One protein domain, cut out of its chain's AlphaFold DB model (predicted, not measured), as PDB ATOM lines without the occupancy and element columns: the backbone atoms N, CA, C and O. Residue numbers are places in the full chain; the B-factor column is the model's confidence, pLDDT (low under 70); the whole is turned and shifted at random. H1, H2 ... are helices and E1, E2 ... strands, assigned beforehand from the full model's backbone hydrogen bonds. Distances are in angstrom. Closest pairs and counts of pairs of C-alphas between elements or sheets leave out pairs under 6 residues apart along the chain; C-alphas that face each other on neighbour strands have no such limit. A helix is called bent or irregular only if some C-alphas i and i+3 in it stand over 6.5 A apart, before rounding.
ATOM      1  N   LEU A   4      15.500 -47.607  20.084       86.69
ATOM      2  CA  LEU A   4      16.353 -48.593  20.752       86.69
ATOM      3  C   LEU A   4      16.703 -49.789  19.858       86.69
ATOM      4  O   LEU A   4      17.837 -50.263  19.890       86.69
ATOM      5  N   GLN A   5      15.743 -50.292  19.081       88.25
ATOM      6  CA  GLN A   5      15.982 -51.395  18.146       88.25
ATOM      7  C   GLN A   5      16.899 -50.953  17.009       88.25
ATOM      8  O   GLN A   5      17.921 -51.593  16.786       88.25
ATOM      9  N   LEU A   6      16.593 -49.813  16.379       90.44
ATOM     10  CA  LEU A   6      17.421 -49.252  15.312       90.44
ATOM     11  C   LEU A   6      18.868 -49.049  15.775       90.44
ATOM     12  O   LEU A   6      19.806 -49.429  15.082       90.44
ATOM     13  N   LEU A   7      19.052 -48.492  16.972       90.38
ATOM     14  CA  LEU A   7      20.367 -48.295  17.567       90.38
ATOM     15  C   LEU A   7      21.119 -49.621  17.732       90.38
ATOM     16  O   LEU A   7      22.261 -49.723  17.295       90.38
ATOM     17  N   ARG A   8      20.491 -50.646  18.321       89.88
ATOM     18  CA  ARG A   8      21.122 -51.967  18.493       89.88
ATOM     19  C   ARG A   8      21.509 -52.596  17.159       89.88
ATOM     20  O   ARG A   8      22.603 -53.146  17.055       89.88
ATOM     21  N   ASP A   9      20.651 -52.483  16.152       91.69
ATOM     22  CA  ASP A   9      20.906 -53.029  14.819       91.69
ATOM     23  C   ASP A   9      22.085 -52.317  14.140       91.69
ATOM     24  O   ASP A   9      22.952 -52.970  13.547       91.69
ATOM     25  N   VAL A  10      22.169 -50.989  14.276       92.44
ATOM     26  CA  VAL A  10      23.308 -50.200  13.785       92.44
ATOM     27  C   VAL A  10      24.587 -50.600  14.520       92.44
ATOM     28  O   VAL A  10      25.568 -50.937  13.863       92.44
ATOM     29  N   LEU A  11      24.584 -50.654  15.854       91.69
ATOM     30  CA  LEU A  11      25.763 -51.045  16.637       91.69
ATOM     31  C   LEU A  11      26.270 -52.438  16.251       91.69
ATOM     32  O   LEU A  11      27.437 -52.586  15.889       91.69
ATOM     33  N   ALA A  12      25.383 -53.435  16.218       92.25
ATOM     34  CA  ALA A  12      25.737 -54.803  15.851       92.25
ATOM     35  C   ALA A  12      26.291 -54.904  14.419       92.25
ATOM     36  O   ALA A  12      27.182 -55.711  14.138       92.25
ATOM     37  N   THR A  13      25.775 -54.085  13.500       93.19
ATOM     38  CA  THR A  13      26.273 -54.021  12.121       93.19
ATOM     39  C   THR A  13      27.679 -53.426  12.071       93.19
ATOM     40  O   THR A  13      28.565 -53.996  11.438       93.19
ATOM     41  N   TYR A  14      27.913 -52.308  12.757       94.62
ATOM     42  CA  TYR A  14      29.193 -51.597  12.729       94.62
ATOM     43  C   TYR A  14      30.301 -52.402  13.410       94.62
ATOM     44  O   TYR A  14      31.379 -52.566  12.830       94.62
ATOM     45  N   GLU A  15      30.015 -53.000  14.567       92.56
ATOM     46  CA  GLU A  15      30.951 -53.876  15.279       92.56
ATOM     47  C   GLU A  15      31.394 -55.063  14.417       92.56
ATOM     48  O   GLU A  15      32.588 -55.361  14.333       92.56
ATOM     49  N   ARG A  16      30.463 -55.692  13.684       94.50
ATOM     50  CA  ARG A  16      30.780 -56.785  12.747       94.50
ATOM     51  C   ARG A  16      31.767 -56.360  11.656       94.50
ATOM     52  O   ARG A  16      32.534 -57.187  11.168       94.50
ATOM     53  N   HIS A  17      31.761 -55.085  11.278       92.44
ATOM     54  CA  HIS A  17      32.652 -54.510  10.268       92.44
ATOM     55  C   HIS A  17      33.888 -53.808  10.862       92.44
ATOM     56  O   HIS A  17      34.600 -53.090  10.148       92.44
ATOM     57  N   GLY A  18      34.165 -54.041  12.150       93.50
ATOM     58  CA  GLY A  18      35.359 -53.564  12.848       93.50
ATOM     59  C   GLY A  18      35.306 -52.097  13.271       93.50
ATOM     60  O   GLY A  18      36.329 -51.555  13.688       93.50
ATOM     61  N   TRP A  19      34.147 -51.451  13.160       96.12
ATOM     62  CA  TRP A  19      33.934 -50.109  13.683       96.12
ATOM     63  C   TRP A  19      33.702 -50.152  15.192       96.12
ATOM     64  O   TRP A  19      33.103 -51.087  15.720       96.12
ATOM     65  N   ARG A  20      34.176 -49.123  15.889       93.94
ATOM     66  CA  ARG A  20      34.041 -48.959  17.338       93.94
ATOM     67  C   ARG A  20      33.232 -47.710  17.626       93.94
ATOM     68  O   ARG A  20      33.547 -46.654  17.083       93.94
ATOM     69  N   LEU A  21      32.224 -47.820  18.486       94.06
ATOM     70  CA  LEU A  21      31.469 -46.661  18.952       94.06
ATOM     71  C   LEU A  21      32.375 -45.768  19.813       94.06
ATOM     72  O   LEU A  21      33.057 -46.254  20.717       94.06
ATOM     73  N   ARG A  22      32.403 -44.472  19.505       93.31
ATOM     74  CA  ARG A  22      33.207 -43.450  20.193       93.31
ATOM     75  C   ARG A  22      32.369 -42.434  20.949       93.31
ATOM     76  O   ARG A  22      32.846 -41.895  21.936       93.31
ATOM     77  N   GLY A  23      31.135 -42.201  20.518       92.56
ATOM     78  CA  GLY A  23      30.240 -41.260  21.174       92.56
ATOM     79  C   GLY A  23      28.817 -41.373  20.656       92.56
ATOM     80  O   GLY A  23      28.578 -41.851  19.543       92.56
ATOM     81  N   VAL A  24      27.873 -40.929  21.477       93.94
ATOM     82  CA  VAL A  24      26.446 -40.961  21.164       93.94
ATOM     83  C   VAL A  24      25.890 -39.550  21.305       93.94
ATOM     84  O   VAL A  24      26.019 -38.929  22.357       93.94
ATOM     85  N   LEU A  25      25.263 -39.045  20.247       94.50
ATOM     86  CA  LEU A  25      24.542 -37.777  20.243       94.50
ATOM     87  C   LEU A  25      23.055 -38.096  20.272       94.50
ATOM     88  O   LEU A  25      22.579 -38.760  19.359       94.50
ATOM     89  N   LEU A  26      22.321 -37.665  21.293       94.06
ATOM     90  CA  LEU A  26      20.884 -37.936  21.388       94.06
ATOM     91  C   LEU A  26      20.100 -36.676  21.715       94.06
ATOM     92  O   LEU A  26      20.522 -35.862  22.539       94.06
ATOM     93  N   THR A  27      18.906 -36.576  21.147       93.88
ATOM     94  CA  THR A  27      17.889 -35.631  21.609       93.88
ATOM     95  C   THR A  27      17.410 -35.983  23.016       93.88
ATOM     96  O   THR A  27      17.491 -37.134  23.459       93.88
ATOM     97  N   THR A  28      16.870 -35.002  23.743       92.00
ATOM     98  CA  THR A  28      16.310 -35.218  25.088       92.00
ATOM     99  C   THR A  28      15.195 -36.271  25.093       92.00
ATOM    100  O   THR A  28      15.041 -36.995  26.077       92.00
ATOM    101  N   GLU A  29      14.412 -36.360  24.014       90.38
ATOM    102  CA  GLU A  29      13.338 -37.344  23.857       90.38
ATOM    103  C   GLU A  29      13.906 -38.753  23.679       90.38
ATOM    104  O   GLU A  29      13.653 -39.626  24.514       90.38
ATOM    105  N   THR A  30      14.767 -38.951  22.680       90.50
ATOM    106  CA  THR A  30      15.390 -40.251  22.413       90.50
ATOM    107  C   THR A  30      16.222 -40.712  23.605       90.50
ATOM    108  O   THR A  30      16.145 -41.873  23.996       90.50
ATOM    109  N   ARG A  31      16.944 -39.815  24.288       89.12
ATOM    110  CA  ARG A  31      17.697 -40.153  25.508       89.12
ATOM    111  C   ARG A  31      16.818 -40.758  26.605       89.12
ATOM    112  O   ARG A  31      17.292 -41.642  27.314       89.12
ATOM    113  N   LYS A  32      15.559 -40.332  26.754       87.25
ATOM    114  CA  LYS A  32      14.622 -40.948  27.716       87.25
ATOM    115  C   LYS A  32      14.198 -42.352  27.284       87.25
ATOM    116  O   LYS A  32      13.993 -43.201  28.144       87.25
ATOM    117  N   GLU A  33      14.096 -42.595  25.978       85.50
ATOM    118  CA  GLU A  33      13.757 -43.903  25.408       85.50
ATOM    119  C   GLU A  33      14.927 -44.902  25.488       85.50
ATOM    120  O   GLU A  33      14.733 -46.046  25.895       85.50
ATOM    121  N   VAL A  34      16.149 -44.487  25.122       81.44
ATOM    122  CA  VAL A  34      17.311 -45.393  24.989       81.44
ATOM    123  C   VAL A  34      18.339 -45.309  26.114       81.44
ATOM    124  O   VAL A  34      19.148 -46.225  26.245       81.44
ATOM    125  N   GLY A  35      18.339 -44.252  26.931       67.75
ATOM    126  CA  GLY A  35      19.439 -43.937  27.855       67.75
ATOM    127  C   GLY A  35      19.762 -45.034  28.873       67.75
ATOM    128  O   GLY A  35      20.911 -45.162  29.282       67.75
ATOM    129  N   ALA A  36      18.792 -45.881  29.226       65.88
ATOM    130  CA  ALA A  36      19.021 -47.025  30.112       65.88
ATOM    131  C   ALA A  36      19.825 -48.171  29.458       65.88
ATOM    132  O   ALA A  36      20.385 -49.000  30.166       65.88
ATOM    133  N   GLY A  37      19.872 -48.246  28.123       67.25
ATOM    134  CA  GLY A  37      20.546 -49.308  27.366       67.25
ATOM    135  C   GLY A  37      21.947 -48.959  26.859       67.25
ATOM    136  O   GLY A  37      22.561 -49.794  26.204       67.25
ATOM    137  N   LEU A  38      22.430 -47.743  27.126       71.12
ATOM    138  CA  LEU A  38      23.698 -47.189  26.627       71.12
ATOM    139  C   LEU A  38      24.619 -46.713  27.764       71.12
ATOM    140  O   LEU A  38      25.441 -45.826  27.565       71.12
ATOM    141  N   LEU A  39      24.469 -47.285  28.961       64.69
ATOM    142  CA  LEU A  39      25.144 -46.825  30.184       64.69
ATOM    143  C   LEU A  39      26.678 -46.825  30.094       64.69
ATOM    144  O   LEU A  39      27.320 -46.064  30.813       64.69
ATOM    145  N   ASP A  40      27.247 -47.641  29.208       77.06
ATOM    146  CA  ASP A  40      28.695 -47.771  29.025       77.06
ATOM    147  C   ASP A  40      29.300 -46.696  28.101       77.06
ATOM    148  O   ASP A  40      30.520 -46.640  27.941       77.06
ATOM    149  N   TYR A  41      28.474 -45.840  27.488       80.44
ATOM    150  CA  TYR A  41      28.920 -44.840  26.521       80.44
ATOM    151  C   TYR A  41      28.611 -43.416  26.968       80.44
ATOM    152  O   TYR A  41      27.582 -43.132  27.581       80.44
ATOM    153  N   GLU A  42      29.492 -42.489  26.594       82.81
ATOM    154  CA  GLU A  42      29.243 -41.069  26.784       82.81
ATOM    155  C   GLU A  42      28.125 -40.604  25.839       82.81
ATOM    156  O   GLU A  42      28.271 -40.580  24.612       82.81
ATOM    157  N   ILE A  43      26.985 -40.256  26.438       88.44
ATOM    158  CA  ILE A  43      25.829 -39.699  25.740       88.44
ATOM    159  C   ILE A  43      25.849 -38.182  25.902       88.44
ATOM    160  O   ILE A  43      25.605 -37.660  26.995       88.44
ATOM    161  N   LYS A  44      26.059 -37.477  24.793       91.06
ATOM    162  CA  LYS A  44      25.957 -36.022  24.697       91.06
ATOM    163  C   LYS A  44      24.564 -35.641  24.203       91.06
ATOM    164  O   LYS A  44      24.050 -36.197  23.231       91.06
ATOM    165  N   GLU A  45      23.953 -34.676  24.877       91.19
ATOM    166  CA  GLU A  45      22.697 -34.091  24.412       91.19
ATOM    167  C   GLU A  45      22.934 -33.285  23.129       91.19
ATOM    168  O   GLU A  45      23.887 -32.508  23.033       91.19
ATOM    169  N   SER A  46      22.084 -33.489  22.128       92.81
ATOM    170  CA  SER A  46      22.205 -32.880  20.807       92.81
ATOM    171  C   SER A  46      20.829 -32.614  20.202       92.81
ATOM    172  O   SER A  46      19.825 -33.182  20.616       92.81
ATOM    173  N   ALA A  47      20.784 -31.760  19.183       92.81
ATOM    174  CA  ALA A  47      19.567 -31.507  18.412       92.81
ATOM    175  C   ALA A  47      19.197 -32.664  17.463       92.81
ATOM    176  O   ALA A  47      18.118 -32.648  16.884       92.81
ATOM    177  N   VAL A  48      20.088 -33.644  17.283       93.88
ATOM    178  CA  VAL A  48      19.888 -34.807  16.408       93.88
ATOM    179  C   VAL A  48      20.351 -36.086  17.087       93.88
ATOM    180  O   VAL A  48      21.278 -36.059  17.899       93.88
ATOM    181  N   ASP A  49      19.735 -37.204  16.706       94.62
ATOM    182  CA  ASP A  49      20.176 -38.532  17.123       94.62
ATOM    183  C   ASP A  49      21.234 -39.064  16.150       94.62
ATOM    184  O   ASP A  49      20.954 -39.261  14.965       94.62
ATOM    185  N   ALA A  50      22.448 -39.312  16.631       95.81
ATOM    186  CA  ALA A  50      23.559 -39.775  15.816       95.81
ATOM    187  C   ALA A  50      24.600 -40.561  16.620       95.81
ATOM    188  O   ALA A  50      24.672 -40.475  17.847       95.81
ATOM    189  N   LEU A  51      25.425 -41.324  15.910       95.38
ATOM    190  CA  LEU A  51      26.460 -42.178  16.480       95.38
ATOM    191  C   LEU A  51      27.806 -41.873  15.831       95.38
ATOM    192  O   LEU A  51      27.918 -41.857  14.606       95.38
ATOM    193  N   TRP A  52      28.819 -41.669  16.664       96.44
ATOM    194  CA  TRP A  52      30.202 -41.532  16.236       96.44
ATOM    195  C   TRP A  52      30.888 -42.890  16.254       96.44
ATOM    196  O   TRP A  52      30.986 -43.526  17.304       96.44
ATOM    197  N   PHE A  53      31.419 -43.306  15.112       96.25
ATOM    198  CA  PHE A  53      32.212 -44.517  14.976       96.25
ATOM    199  C   PHE A  53      33.626 -44.191  14.530       96.25
ATOM    200  O   PHE A  53      33.838 -43.261  13.758       96.25
ATOM    201  N   SER A  54      34.586 -45.008  14.954       95.44
ATOM    202  CA  SER A  54      35.915 -45.001  14.360       95.44
ATOM    203  C   SER A  54      36.410 -46.400  14.025       95.44
ATOM    204  O   SER A  54      35.974 -47.403  14.600       95.44
ATOM    205  N   ARG A  55      37.328 -46.478  13.068       95.00
ATOM    206  CA  ARG A  55      38.002 -47.713  12.683       95.00
ATOM    207  C   ARG A  55      39.446 -47.412  12.278       95.00
ATOM    208  O   ARG A  55      39.669 -46.461  11.525       95.00
ATOM    209  N   PRO A  56      40.423 -48.235  12.699       92.38
ATOM    210  CA  PRO A  56      41.780 -48.140  12.177       92.38
ATOM    211  C   PRO A  56      41.798 -48.236  10.646       92.38
ATOM    212  O   PRO A  56      41.113 -49.073  10.055       92.38
ATOM    213  N   SER A  57      42.595 -47.387  10.013       86.25
ATOM    214  CA  SER A  57      42.813 -47.337   8.569       86.25
ATOM    215  C   SER A  57      44.297 -47.554   8.245       86.25
ATOM    216  O   SER A  57      45.147 -47.676   9.130       86.25
ATOM    217  N   HIS A  58      44.628 -47.647   6.958       81.88
ATOM    218  CA  HIS A  58      46.007 -47.823   6.505       81.88
ATOM    219  C   HIS A  58      46.897 -46.653   6.958       81.88
ATOM    220  O   HIS A  58      46.459 -45.502   6.945       81.88
ATOM    221  N   HIS A  59      48.162 -46.954   7.276       82.38
ATOM    222  CA  HIS A  59      49.189 -45.991   7.704       82.38
ATOM    223  C   HIS A  59      48.923 -45.302   9.058       82.38
ATOM    224  O   HIS A  59      49.182 -44.116   9.199       82.38
ATOM    225  N   ASN A  60      48.424 -46.036  10.066       82.62
ATOM    226  CA  ASN A  60      48.100 -45.500  11.406       82.62
ATOM    227  C   ASN A  60      47.035 -44.387  11.424       82.62
ATOM    228  O   ASN A  60      46.852 -43.719  12.440       82.62
ATOM    229  N   ARG A  61      46.306 -44.215  10.324       89.94
ATOM    230  CA  ARG A  61      45.191 -43.274  10.230       89.94
ATOM    231  C   ARG A  61      43.949 -43.853  10.877       89.94
ATOM    232  O   ARG A  61      43.812 -45.074  10.988       89.94
ATOM    233  N   GLU A  62      43.013 -42.996  11.248       93.94
ATOM    234  CA  GLU A  62      41.728 -43.426  11.789       93.94
ATOM    235  C   GLU A  62      40.596 -42.887  10.918       93.94
ATOM    236  O   GLU A  62      40.480 -41.687  10.693       93.94
ATOM    237  N   ALA A  63      39.768 -43.792  10.406       95.50
ATOM    238  CA  ALA A  63      38.534 -43.428   9.731       95.50
ATOM    239  C   ALA A  63      37.465 -43.155  10.788       95.50
ATOM    240  O   ALA A  63      37.283 -43.976  11.689       95.50
ATOM    241  N   TRP A  64      36.762 -42.037  10.661       96.69
ATOM    242  CA  TRP A  64      35.672 -41.630  11.536       96.69
ATOM    243  C   TRP A  64      34.392 -41.455  10.735       96.69
ATOM    244  O   TRP A  64      34.398 -40.936   9.620       96.69
ATOM    245  N   GLU A  65      33.284 -41.902  11.309       97.56
ATOM    246  CA  GLU A  65      31.969 -41.793  10.697       97.56
ATOM    247  C   GLU A  65      30.954 -41.257  11.706       97.56
ATOM    248  O   GLU A  65      30.825 -41.786  12.811       97.56
ATOM    249  N   LEU A  66      30.214 -40.225  11.307       97.56
ATOM    250  CA  LEU A  66      29.054 -39.717  12.024       97.56
ATOM    251  C   LEU A  66      27.788 -40.219  11.335       97.56
ATOM    252  O   LEU A  66      27.417 -39.739  10.260       97.56
ATOM    253  N   ARG A  67      27.118 -41.185  11.960       96.56
ATOM    254  CA  ARG A  67      25.941 -41.864  11.419       96.56
ATOM    255  C   ARG A  67      24.656 -41.276  11.990       96.56
ATOM    256  O   ARG A  67      24.478 -41.282  13.205       96.56
ATOM    257  N   LEU A  68      23.732 -40.846  11.128       95.69
ATOM    258  CA  LEU A  68      22.386 -40.451  11.550       95.69
ATOM    259  C   LEU A  68      21.611 -41.672  12.062       95.69
ATOM    260  O   LEU A  68      21.557 -42.707  11.390       95.69
ATOM    261  N   LEU A  69      20.969 -41.547  13.224       92.94
ATOM    262  CA  LEU A  69      20.081 -42.570  13.771       92.94
ATOM    263  C   LEU A  69      18.637 -42.322  13.306       92.94
ATOM    264  O   LEU A  69      17.766 -41.888  14.067       92.94
ATOM    265  N   ALA A  70      18.391 -42.607  12.032       89.31
ATOM    266  CA  ALA A  70      17.087 -42.515  11.386       89.31
ATOM    267  C   ALA A  70      16.868 -43.703  10.436       89.31
ATOM    268  O   ALA A  70      17.794 -44.466  10.159       89.31
ATOM    269  N   GLU A  71      15.641 -43.863   9.936       83.88
ATOM    270  CA  GLU A  71      15.352 -44.857   8.891       83.88
ATOM    271  C   GLU A  71      16.118 -44.537   7.595       83.88
ATOM    272  O   GLU A  71      16.599 -45.441   6.909       83.88
ATOM    273  N   THR A  72      16.308 -43.245   7.300       85.38
ATOM    274  CA  THR A  72      17.160 -42.781   6.204       85.38
ATOM    275  C   THR A  72      18.628 -43.082   6.487       85.38
ATOM    276  O   THR A  72      19.187 -42.702   7.518       85.38
ATOM    277  N   GLN A  73      19.286 -43.732   5.530       86.94
ATOM    278  CA  GLN A  73      20.707 -44.046   5.615       86.94
ATOM    279  C   GLN A  73      21.552 -42.834   5.219       86.94
ATOM    280  O   GLN A  73      21.895 -42.665   4.052       86.94
ATOM    281  N   TYR A  74      21.912 -42.008   6.202       94.00
ATOM    282  CA  TYR A  74      22.814 -40.876   6.002       94.00
ATOM    283  C   TYR A  74      23.974 -40.908   6.999       94.00
ATOM    284  O   TYR A  74      23.782 -41.148   8.193       94.00
ATOM    285  N   ALA A  75      25.187 -40.676   6.501       95.69
ATOM    286  CA  ALA A  75      26.394 -40.601   7.309       95.69
ATOM    287  C   ALA A  75      27.396 -39.620   6.696       95.69
ATOM    288  O   ALA A  75      27.442 -39.441   5.478       95.69
ATOM    289  N   LEU A  76      28.216 -39.018   7.549       97.19
ATOM    290  CA  LEU A  76      29.379 -38.228   7.158       97.19
ATOM    291  C   LEU A  76      30.641 -39.006   7.519       97.19
ATOM    292  O   LEU A  76      30.682 -39.644   8.567       97.19
ATOM    293  N   PHE A  77      31.664 -38.934   6.675       96.75
ATOM    294  CA  PHE A  77      32.911 -39.672   6.847       96.75
ATOM    295  C   PHE A  77      34.102 -38.721   6.778       96.75
ATOM    296  O   PHE A  77      34.118 -37.829   5.932       96.75
ATOM    297  N   GLU A  78      35.095 -38.964   7.626       96.00
ATOM    298  CA  GLU A  78      36.382 -38.278   7.609       96.00
ATOM    299  C   GLU A  78      37.521 -39.259   7.916       96.00
ATOM    300  O   GLU A  78      37.320 -40.299   8.546       96.00
ATOM    301  N   THR A  79      38.735 -38.966   7.451       95.31
ATOM    302  CA  THR A  79      39.945 -39.699   7.841       95.31
ATOM    303  C   THR A  79      40.922 -38.759   8.519       95.31
ATOM    304  O   THR A  79      41.403 -37.819   7.899       95.31
ATOM    305  N   PHE A  80      41.266 -39.070   9.764       93.31
ATOM    306  CA  PHE A  80      42.259 -38.317  10.514       93.31
ATOM    307  C   PHE A  80      43.642 -38.948  10.388       93.31
ATOM    308  O   PHE A  80      43.810 -40.174  10.482       93.31
ATOM    309  N   GLU A  81      44.641 -38.094  10.195       92.00
ATOM    310  CA  GLU A  81      46.045 -38.492  10.120       92.00
ATOM    311  C   GLU A  81      46.595 -38.776  11.526       92.00
ATOM    312  O   GLU A  81      46.136 -38.218  12.527       92.00
ATOM    313  N   ALA A  82      47.589 -39.664  11.630       86.38
ATOM    314  CA  ALA A  82      48.129 -40.092  12.927       86.38
ATOM    315  C   ALA A  82      48.739 -38.930  13.735       86.38
ATOM    316  O   ALA A  82      48.670 -38.928  14.961       86.38
ATOM    317  N   GLU A  83      49.317 -37.958  13.030       88.81
ATOM    318  CA  GLU A  83      49.979 -36.769  13.578       88.81
ATOM    319  C   GLU A  83      49.049 -35.558  13.740       88.81
ATOM    320  O   GLU A  83      49.479 -34.498  14.191       88.81
ATOM    321  N   GLU A  84      47.774 -35.700  13.375       91.12
ATOM    322  CA  GLU A  84      46.802 -34.624  13.512       91.12
ATOM    323  C   GLU A  84      46.508 -34.320  14.982       91.12
ATOM    324  O   GLU A  84      46.297 -35.225  15.794       91.12
ATOM    325  N   THR A  85      46.488 -33.029  15.320       92.88
ATOM    326  CA  THR A  85      46.277 -32.568  16.692       92.88
ATOM    327  C   THR A  85      44.845 -32.815  17.154       92.88
ATOM    328  O   THR A  85      43.899 -32.796  16.366       92.88
ATOM    329  N   GLU A  86      44.668 -32.996  18.464       90.62
ATOM    330  CA  GLU A  86      43.340 -33.168  19.063       90.62
ATOM    331  C   GLU A  86      42.430 -31.962  18.802       90.62
ATOM    332  O   GLU A  86      41.260 -32.148  18.483       90.62
ATOM    333  N   GLU A  87      42.976 -30.743  18.860       93.44
ATOM    334  CA  GLU A  87      42.247 -29.505  18.548       93.44
ATOM    335  C   GLU A  87      41.696 -29.527  17.120       93.44
ATOM    336  O   GLU A  87      40.506 -29.300  16.907       93.44
ATOM    337  N   ARG A  88      42.532 -29.894  16.138       93.81
ATOM    338  CA  ARG A  88      42.104 -29.954  14.741       93.81
ATOM    339  C   ARG A  88      41.033 -31.020  14.525       93.81
ATOM    340  O   ARG A  88      40.055 -30.757  13.825       93.81
ATOM    341  N   ARG A  89      41.186 -32.198  15.140       93.38
ATOM    342  CA  ARG A  89      40.165 -33.256  15.085       93.38
ATOM    343  C   ARG A  89      38.850 -32.786  15.699       93.38
ATOM    344  O   ARG A  89      37.799 -33.004  15.102       93.38
ATOM    345  N   ALA A  90      38.903 -32.117  16.850       93.44
ATOM    346  CA  ALA A  90      37.721 -31.583  17.517       93.44
ATOM    347  C   ALA A  90      36.985 -30.560  16.639       93.44
ATOM    348  O   ALA A  90      35.763 -30.651  16.514       93.44
ATOM    349  N   ASP A  91      37.707 -29.659  15.966       96.50
ATOM    350  CA  ASP A  91      37.113 -28.698  15.028       96.50
ATOM    351  C   ASP A  91      36.371 -29.404  13.884       96.50
ATOM    352  O   ASP A  91      35.211 -29.094  13.605       96.50
ATOM    353  N   VAL A  92      36.994 -30.406  13.256       96.31
ATOM    354  CA  VAL A  92      36.357 -31.173  12.171       96.31
ATOM    355  C   VAL A  92      35.143 -31.955  12.675       96.31
ATOM    356  O   VAL A  92      34.105 -31.984  12.012       96.31
ATOM    357  N   MET A  93      35.225 -32.551  13.866       95.12
ATOM    358  CA  MET A  93      34.083 -33.232  14.479       95.12
ATOM    359  C   MET A  93      32.914 -32.268  14.719       95.12
ATOM    360  O   MET A  93      31.772 -32.616  14.415       95.12
ATOM    361  N   LEU A  94      33.176 -31.046  15.196       95.56
ATOM    362  CA  LEU A  94      32.146 -30.016  15.370       95.56
ATOM    363  C   LEU A  94      31.510 -29.606  14.034       95.56
ATOM    364  O   LEU A  94      30.286 -29.472  13.956       95.56
ATOM    365  N   GLU A  95      32.306 -29.456  12.975       97.25
ATOM    366  CA  GLU A  95      31.801 -29.177  11.626       97.25
ATOM    367  C   GLU A  95      30.916 -30.315  11.097       97.25
ATOM    368  O   GLU A  95      29.846 -30.066  10.532       97.25
ATOM    369  N   MET A  96      31.310 -31.574  11.305       97.69
ATOM    370  CA  MET A  96      30.504 -32.737  10.924       97.69
ATOM    371  C   MET A  96      29.179 -32.788  11.697       97.69
ATOM    372  O   MET A  96      28.132 -33.007  11.085       97.69
ATOM    373  N   GLU A  97      29.189 -32.530  13.011       96.88
ATOM    374  CA  GLU A  97      27.965 -32.431  13.819       96.88
ATOM    375  C   GLU A  97      27.024 -31.338  13.290       96.88
ATOM    376  O   GLU A  97      25.812 -31.560  13.184       96.88
ATOM    377  N   ALA A  98      27.564 -30.172  12.922       96.50
ATOM    378  CA  ALA A  98      26.789 -29.073  12.354       96.50
ATOM    379  C   ALA A  98      26.166 -29.451  11.000       96.50
ATOM    380  O   ALA A  98      24.958 -29.298  10.818       96.50
ATOM    381  N   ARG A  99      26.951 -30.034  10.085       96.69
ATOM    382  CA  ARG A  99      26.467 -30.485   8.768       96.69
ATOM    383  C   ARG A  99      25.399 -31.568   8.874       96.69
ATOM    384  O   ARG A  99      24.436 -31.557   8.108       96.69
ATOM    385  N   LEU A 100      25.547 -32.507   9.811       96.38
ATOM    386  CA  LEU A 100      24.530 -33.527  10.053       96.38
ATOM    387  C   LEU A 100      23.223 -32.892  10.535       96.38
ATOM    388  O   LEU A 100      22.148 -33.265  10.071       96.38
ATOM    389  N   ARG A 101      23.313 -31.922  11.449       95.06
ATOM    390  CA  ARG A 101      22.152 -31.192  11.963       95.06
ATOM    391  C   ARG A 101      21.434 -30.418  10.866       95.06
ATOM    392  O   ARG A 101      20.213 -30.456  10.797       95.06
ATOM    393  N   GLU A 102      22.180 -29.740  10.002       94.81
ATOM    394  CA  GLU A 102      21.611 -29.055   8.841       94.81
ATOM    395  C   GLU A 102      20.888 -30.024   7.909       94.81
ATOM    396  O   GLU A 102      19.797 -29.708   7.448       94.81
ATOM    397  N   TYR A 103      21.460 -31.204   7.657       93.81
ATOM    398  CA  TYR A 103      20.802 -32.245   6.870       93.81
ATOM    399  C   TYR A 103      19.493 -32.708   7.529       93.81
ATOM    400  O   TYR A 103      18.445 -32.673   6.893       93.81
ATOM    401  N   ALA A 104      19.532 -33.063   8.815       90.50
ATOM    402  CA  ALA A 104      18.373 -33.584   9.543       90.50
ATOM    403  C   ALA A 104      17.227 -32.571   9.708       90.50
ATOM    404  O   ALA A 104      16.094 -32.978   9.920       90.50
ATOM    405  N   ASN A 105      17.510 -31.269   9.617       87.06
ATOM    406  CA  ASN A 105      16.497 -30.212   9.676       87.06
ATOM    407  C   ASN A 105      15.850 -29.902   8.311       87.06
ATOM    408  O   ASN A 105      14.971 -29.041   8.242       87.06
ATOM    409  N   ARG A 106      16.335 -30.502   7.216       82.31
ATOM    410  CA  ARG A 106      15.819 -30.274   5.854       82.31
ATOM    411  C   ARG A 106      14.812 -31.329   5.395       82.31
ATOM    412  O   ARG A 106      14.077 -31.034   4.454       82.31
TER     413      ARG A 106
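What this domain is: This is residues 4 to 106 of the 107 residues of an uncharacterized protein of Blastocatellia bacterium (UniProt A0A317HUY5). A twisted sheet of five strands lies between helices in three layers, with H1 and H2 over one face and the long H3 along the other. The printed part has 103 residues, with named elements in the order H1 E1 H2 E2 E3 E4 E5 H3. The sheet is mixed, in the order E2 E1 E3 E4 E5, and the class is mixed, helices and strands. The whole is compact, with a radius of gyration of the C-alphas of 13.6 A and spans of 39 by 29 by 24 A.

How they stand to each other: H1, residues 4 to 16, is on the sheet at a height of 9.2 A, over E1, residues 20 to 26, and E3, residues 50 to 56. H2, residues 28 to 37, is on the same face; it is irregular, with C-alphas 33 and 36 7.7 A apart. H1 only just touches H2, with 3 pairs of C-alphas within 8 A, by residue 4 alone; the closest C-alphas, of Leu 4 and Val 34, are 5.4 A apart. E1, H2 and E2, residues 43 to 45, form a strand-helix-strand unit, two parallel neighbour strands with a helix between, its crossover right-handed; N 44 and O 24 are 2.8 A apart. E1 and E3 are antiparallel, with N 22 and O 52 at 2.8 A. E3, E4, residues 62 to 68, and E5, residues 75 to 80, form a meander, each strand the antiparallel neighbour of the one before, in two hairpins; N 53 and O 65 are 2.8 A apart, as are N 64 and O 78. H3, residues 86 to 104, is on the opposite face, over E4; the closest C-alphas of H3 and E5, of Met 96 and Leu 76, are 6.8 A apart. In H1 and H3 every O i to N i+4 pair is within hydrogen-bond range, in H2 4 of 6.

Where its parts are: H1 begins at C-alpha 4 (16.353, -48.593, 20.752) and is 18.4 A long. E3 is 20.4 A long. H3 is 26.7 A long and ends at C-alpha 104 (18.373, -33.584, 9.543).

The domain as a whole: The C-alphas farthest apart, of Glu 29 and His 59, are 40.3 A apart. The printed part has no cut and no long link. Residues 35 to 37 and residue 39 have pLDDT under 70.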